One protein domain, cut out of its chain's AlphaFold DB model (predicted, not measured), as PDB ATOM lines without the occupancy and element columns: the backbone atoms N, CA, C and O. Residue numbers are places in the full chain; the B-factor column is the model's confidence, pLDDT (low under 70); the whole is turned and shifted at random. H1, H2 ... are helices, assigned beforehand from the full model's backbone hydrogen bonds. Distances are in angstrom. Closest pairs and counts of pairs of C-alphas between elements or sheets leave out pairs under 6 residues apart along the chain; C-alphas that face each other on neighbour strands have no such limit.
ATOM      1  N   VAL A 322       1.995  21.103  28.029       77.56
ATOM      2  CA  VAL A 322       3.341  20.514  27.898       77.56
ATOM      3  C   VAL A 322       3.991  20.954  26.587       77.56
ATOM      4  O   VAL A 322       5.069  21.552  26.616       77.56
ATOM      5  N   GLU A 323       3.296  20.781  25.463       76.00
ATOM      6  CA  GLU A 323       3.796  21.163  24.137       76.00
ATOM      7  C   GLU A 323       4.070  22.675  24.048       76.00
ATOM      8  O   GLU A 323       5.141  23.115  23.624       76.00
ATOM      9  N   LYS A 324       3.151  23.503  24.566       80.19
ATOM     10  CA  LYS A 324       3.337  24.962  24.626       80.19
ATOM     11  C   LYS A 324       4.534  25.369  25.487       80.19
ATOM     12  O   LYS A 324       5.254  26.303  25.121       80.19
ATOM     13  N   ARG A 325       4.782  24.698  26.619       78.06
ATOM     14  CA  ARG A 325       5.963  24.963  27.466       78.06
ATOM     15  C   ARG A 325       7.255  24.544  26.785       78.06
ATOM     16  O   ARG A 325       8.253  25.259  26.917       78.06
ATOM     17  N   GLU A 326       7.251  23.444  26.043       77.25
ATOM     18  CA  GLU A 326       8.403  23.018  25.254       77.25
ATOM     19  C   GLU A 326       8.707  24.027  24.138       77.25
ATOM     20  O   GLU A 326       9.825  24.558  24.086       77.25
ATOM     21  N   LYS A 327       7.693  24.411  23.347       80.19
ATOM     22  CA  LYS A 327       7.769  25.480  22.333       80.19
ATOM     23  C   LYS A 327       8.295  26.787  22.937       80.19
ATOM     24  O   LYS A 327       9.261  27.378  22.438       80.19
ATOM     25  N   TYR A 328       7.743  27.222  24.073       79.25
ATOM     26  CA  TYR A 328       8.192  28.427  24.779       79.25
ATOM     27  C   TYR A 328       9.643  28.317  25.264       79.25
ATOM     28  O   TYR A 328      10.427  29.256  25.099       79.25
ATOM     29  N   THR A 329      10.044  27.174  25.821       77.88
ATOM     30  CA  THR A 329      11.412  26.944  26.311       77.88
ATOM     31  C   THR A 329      12.416  26.924  25.158       77.88
ATOM     32  O   THR A 329      13.473  27.557  25.256       77.88
ATOM     33  N   LYS A 330      12.078  26.283  24.032       80.50
ATOM     34  CA  LYS A 330      12.857  26.290  22.781       80.50
ATOM     35  C   LYS A 330      13.018  27.721  22.260       80.50
ATOM     36  O   LYS A 330      14.147  28.167  22.022       80.50
ATOM     37  N   LYS A 331      11.926  28.496  22.206       78.44
ATOM     38  CA  LYS A 331      11.935  29.921  21.833       78.44
ATOM     39  C   LYS A 331      12.810  30.739  22.782       78.44
ATOM     40  O   LYS A 331      13.699  31.454  22.324       78.44
ATOM     41  N   ARG A 332      12.661  30.596  24.098       76.94
ATOM     42  CA  ARG A 332      13.466  31.325  25.090       76.94
ATOM     43  C   ARG A 332      14.956  30.995  24.985       76.94
ATOM     44  O   ARG A 332      15.774  31.913  24.997       76.94
ATOM     45  N   ARG A 333      15.325  29.719  24.806       77.75
ATOM     46  CA  ARG A 333      16.718  29.299  24.549       77.75
ATOM     47  C   ARG A 333      17.269  29.946  23.276       77.75
ATOM     48  O   ARG A 333      18.401  30.427  23.280       77.75
ATOM     49  N   ARG A 334      16.470  30.011  22.205       75.31
ATOM     50  CA  ARG A 334      16.836  30.690  20.949       75.31
ATOM     51  C   ARG A 334      17.091  32.181  21.173       75.31
ATOM     52  O   ARG A 334      18.139  32.675  20.768       75.31
ATOM     53  N   TRP A 335      16.200  32.876  21.877       76.56
ATOM     54  CA  TRP A 335      16.367  34.294  22.221       76.56
ATOM     55  C   TRP A 335      17.584  34.549  23.116       76.56
ATOM     56  O   TRP A 335      18.323  35.498  22.875       76.56
ATOM     57  N   ALA A 336      17.852  33.685  24.095       75.94
ATOM     58  CA  ALA A 336      19.032  33.800  24.949       75.94
ATOM     59  C   ALA A 336      20.341  33.622  24.160       75.94
ATOM     60  O   ALA A 336      21.290  34.377  24.356       75.94
ATOM     61  N   ARG A 337      20.392  32.662  23.221       76.19
ATOM     62  CA  ARG A 337      21.538  32.500  22.305       76.19
ATOM     63  C   ARG A 337      21.713  33.721  21.403       76.19
ATOM     64  O   ARG A 337      22.843  34.168  21.215       76.19
ATOM     65  N   LYS A 338      20.606  34.271  20.892       79.38
ATOM     66  CA  LYS A 338      20.562  35.500  20.086       79.38
ATOM     67  C   LYS A 338      21.178  36.683  20.838       79.38
ATOM     68  O   LYS A 338      22.141  37.288  20.375       79.38
ATOM     69  N   ASP A 339      20.674  36.941  22.044       77.81
ATOM     70  CA  ASP A 339      21.143  38.007  22.934       77.81
ATOM     71  C   ASP A 339      22.619  37.819  23.317       77.81
ATOM     72  O   ASP A 339      23.412  38.759  23.262       77.81
ATOM     73  N   LEU A 340      23.040  36.586  23.620       77.69
ATOM     74  CA  LEU A 340      24.441  36.284  23.914       77.69
ATOM     75  C   LEU A 340      25.353  36.562  22.711       77.69
ATOM     76  O   LEU A 340      26.433  37.132  22.888       77.69
ATOM     77  N   LYS A 341      24.936  36.189  21.492       80.44
ATOM     78  CA  LYS A 341      25.704  36.451  20.267       80.44
ATOM     79  C   LYS A 341      25.804  37.951  19.996       80.44
ATOM     80  O   LYS A 341      26.900  38.444  19.733       80.44
ATOM     81  N   GLN A 342      24.700  38.680  20.143       79.31
ATOM     82  CA  GLN A 342      24.675  40.135  20.015       79.31
ATOM     83  C   GLN A 342      25.623  40.798  21.023       79.31
ATOM     84  O   GLN A 342      26.488  41.574  20.629       79.31
ATOM     85  N   LYS A 343      25.561  40.412  22.304       81.12
ATOM     86  CA  LYS A 343      26.475  40.909  23.346       81.12
ATOM     87  C   LYS A 343      27.944  40.625  23.032       81.12
ATOM     88  O   LYS A 343      28.788  41.483  23.284       81.12
ATOM     89  N   ARG A 344      28.271  39.443  22.494       78.75
ATOM     90  CA  ARG A 344      29.644  39.106  22.072       78.75
ATOM     91  C   ARG A 344      30.114  39.994  20.922       78.75
ATOM     92  O   ARG A 344      31.213  40.527  21.004       78.75
ATOM     93  N   ARG A 345      29.273  40.215  19.908       75.19
ATOM     94  CA  ARG A 345      29.587  41.090  18.767       75.19
ATOM     95  C   ARG A 345      29.772  42.543  19.191       75.19
ATOM     96  O   ARG A 345      30.779  43.144  18.842       75.19
ATOM     97  N   SER A 346      28.870  43.084  20.010       77.81
ATOM     98  CA  SER A 346      29.008  44.447  20.540       77.81
ATOM     99  C   SER A 346      30.296  44.622  21.350       77.81
ATOM    100  O   SER A 346      30.951  45.648  21.226       77.81
ATOM    101  N   ARG A 347      30.695  43.609  22.135       80.00
ATOM    102  CA  ARG A 347      31.969  43.619  22.874       80.00
ATOM    103  C   ARG A 347      33.196  43.524  21.966       80.00
ATOM    104  O   ARG A 347      34.199  44.163  22.260       80.00
ATOM    105  N   ALA A 348      33.130  42.738  20.894       75.00
ATOM    106  CA  ALA A 348      34.235  42.606  19.947       75.00
ATOM    107  C   ALA A 348      34.496  43.912  19.180       75.00
ATOM    108  O   ALA A 348      35.647  44.249  18.952       75.00
ATOM    109  N   ILE A 349      33.456  44.687  18.851       72.19
ATOM    110  CA  ILE A 349      33.630  45.997  18.195       72.19
ATOM    111  C   ILE A 349      34.281  47.030  19.115       72.19
ATOM    112  O   ILE A 349      35.030  47.881  18.652       72.19
ATOM    113  N   THR A 350      34.031  46.955  20.422       74.56
ATOM    114  CA  THR A 350      34.711  47.828  21.391       74.56
ATOM    115  C   THR A 350      36.170  47.437  21.644       74.56
ATOM    116  O   THR A 350      36.835  48.095  22.440       74.56
ATOM    117  N   ASP A 351      36.667  46.363  21.018       74.88
ATOM    118  CA  ASP A 351      38.079  46.000  21.091       74.88
ATOM    119  C   ASP A 351      38.910  46.946  20.200       74.88
ATOM    120  O   ASP A 351      38.580  47.116  19.021       74.88
ATOM    121  N   PRO A 352      39.991  47.558  20.721       72.00
ATOM    122  CA  PRO A 352      40.889  48.397  19.934       72.00
ATOM    123  C   PRO A 352      41.445  47.727  18.667       72.00
ATOM    124  O   PRO A 352      41.783  48.443  17.726       72.00
ATOM    125  N   THR A 353      41.487  46.392  18.582       71.25
ATOM    126  CA  THR A 353      41.886  45.671  17.355       71.25
ATOM    127  C   THR A 353      40.914  45.841  16.179       71.25
ATOM    128  O   THR A 353      41.296  45.583  15.041       71.25
ATOM    129  N   PHE A 354      39.681  46.302  16.426       64.25
ATOM    130  CA  PHE A 354      38.668  46.610  15.405       64.25
ATOM    131  C   PHE A 354      38.431  48.110  15.208       64.25
ATOM    132  O   PHE A 354      37.500  48.485  14.494       64.25
ATOM    133  N   SER A 355      39.262  48.973  15.798       65.75
ATOM    134  CA  SER A 355      39.112  50.433  15.701       65.75
ATOM    135  C   SER A 355      39.165  50.974  14.263       65.75
ATOM    136  O   SER A 355      38.554  52.004  13.982       65.75
ATOM    137  N   ASP A 356      39.790  50.238  13.339       71.06
ATOM    138  CA  ASP A 356      39.875  50.586  11.913       71.06
ATOM    139  C   ASP A 356      38.585  50.283  11.121       71.06
ATOM    140  O   ASP A 356      38.403  50.755   9.998       71.06
ATOM    141  N   LEU A 357      37.663  49.495  11.684       66.94
ATOM    142  CA  LEU A 357      36.402  49.106  11.050       66.94
ATOM    143  C   LEU A 357      35.251  49.934  11.625       66.94
ATOM    144  O   LEU A 357      34.576  49.530  12.572       66.94
ATOM    145  N   HIS A 358      34.987  51.089  11.009       65.62
ATOM    146  CA  HIS A 358      33.855  51.947  11.363       65.62
ATOM    147  C   HIS A 358      32.525  51.329  10.898       65.62
ATOM    148  O   HIS A 358      31.947  51.696   9.872       65.62
ATOM    149  N   LEU A 359      32.038  50.342  11.649       64.31
ATOM    150  CA  LEU A 359      30.763  49.691  11.386       64.31
ATOM    151  C   LEU A 359      29.610  50.593  11.835       64.31
ATOM    152  O   LEU A 359      29.600  51.049  12.981       64.31
ATOM    153  N   PRO A 360      28.605  50.842  10.977       68.50
ATOM    154  CA  PRO A 360      27.448  51.614  11.389       68.50
ATOM    155  C   PRO A 360      26.725  50.878  12.532       68.50
ATOM    156  O   PRO A 360      26.577  49.653  12.470       68.50
ATOM    157  N   PRO A 361      26.210  51.588  13.554       62.31
ATOM    158  CA  PRO A 361      25.484  50.973  14.667       62.31
ATOM    159  C   PRO A 361      24.308  50.087  14.228       62.31
ATOM    160  O   PRO A 361      23.928  49.164  14.945       62.31
ATOM    161  N   SER A 362      23.735  50.317  13.042       61.19
ATOM    162  CA  SER A 362      22.700  49.460  12.451       61.19
ATOM    163  C   SER A 362      23.209  48.055  12.104       61.19
ATOM    164  O   SER A 362      22.470  47.095  12.298       61.19
ATOM    165  N   ALA A 363      24.470  47.885  11.695       62.75
ATOM    166  CA  ALA A 363      25.050  46.574  11.387       62.75
ATOM    167  C   ALA A 363      25.189  45.679  12.635       62.75
ATOM    168  O   ALA A 363      25.156  44.460  12.539       62.75
ATOM    169  N   LEU A 364      25.280  46.266  13.829       60.56
ATOM    170  CA  LEU A 364      25.376  45.519  15.088       60.56
ATOM    171  C   LEU A 364      24.049  44.928  15.574       60.56
ATOM    172  O   LEU A 364      24.046  43.933  16.301       60.56
ATOM    173  N   HIS A 365      22.933  45.564  15.224       57.72
ATOM    174  CA  HIS A 365      21.613  45.233  15.766       57.72
ATOM    175  C   HIS A 365      20.825  44.266  14.888       57.72
ATOM    176  O   HIS A 365      19.865  43.656  15.364       57.72
ATOM    177  N   ILE A 366      21.215  44.099  13.622       56.03
ATOM    178  CA  ILE A 366      20.502  43.199  12.727       56.03
ATOM    179  C   ILE A 366      21.140  41.821  12.814       56.03
ATOM    180  O   ILE A 366      22.111  41.501  12.132       56.03
ATOM    181  N   ASP A 367      20.587  40.984  13.686       53.78
ATOM    182  CA  ASP A 367      21.024  39.601  13.821       53.78
ATOM    183  C   ASP A 367      20.512  38.733  12.662       53.78
ATOM    184  O   ASP A 367      19.704  37.818  12.819       53.78
ATOM    185  N   TYR A 368      21.005  39.046  11.471       53.12
ATOM    186  CA  TYR A 368      20.666  38.405  10.211       53.12
ATOM    187  C   TYR A 368      21.227  36.979  10.083       53.12
ATOM    188  O   TYR A 368      20.963  36.302   9.098       53.12
ATOM    189  N   MET A 369      22.023  36.516  11.054       49.56
ATOM    190  CA  MET A 369      22.623  35.174  11.077       49.56
ATOM    191  C   MET A 369      21.872  34.163  11.947       49.56
ATOM    192  O   MET A 369      22.266  33.001  12.000       49.56
TER     193      MET A 369
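Overview. This is residues 322 to 369 of the 633 residues of an uncharacterized protein of Kwoniella shandongensis (UniProt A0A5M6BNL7). One long helix, H1, makes the length of a rod, and beyond its last residue the chain folds back through a long loop so that the very short helix H2 packs on H1 near residues 342 to 346. The first part of H1, residues 322 to 337, stands free. The printed part has 48 residues with two named helices, H1 then H2, and no named strand; its class is all helix. It is extended, with a radius of gyration of the C-alphas of 14.9 A and spans of 50 by 16 by 12 A.

Along the chain. Find C-alpha 322 at (3.341, 20.514, 27.898); from there H1, residues 322 to 349, runs 40.8 A to C-alpha 349 at (33.630, 45.997, 18.195). Further on, H2 takes residues 361 to 365, 7.0 A long, and ends at C-alpha 365 at (21.613, 45.233, 15.766).

Arrangement. Look at residues 342 to 346, the part of H1 that alone touches H2; the closest C-alphas, those of Ser 346 and Leu 364, are 6.6 A apart. In H1 every O i to N i+4 pair is within hydrogen-bond range; in H2 0 of 1 is, beside 2 of 2 O i to N i+3 pairs.

Size, cuts and confidence. The two C-alphas farthest apart, those of Val 322 and Asp 356, are 49.9 A apart. The link from H1 to H2 is long, with 11 residues, and residues 350 to 356 stand free. The printed part has no cut. Its mean pLDDT is 72.0, and residues 354 to 355 and 357 to 369 are under 70.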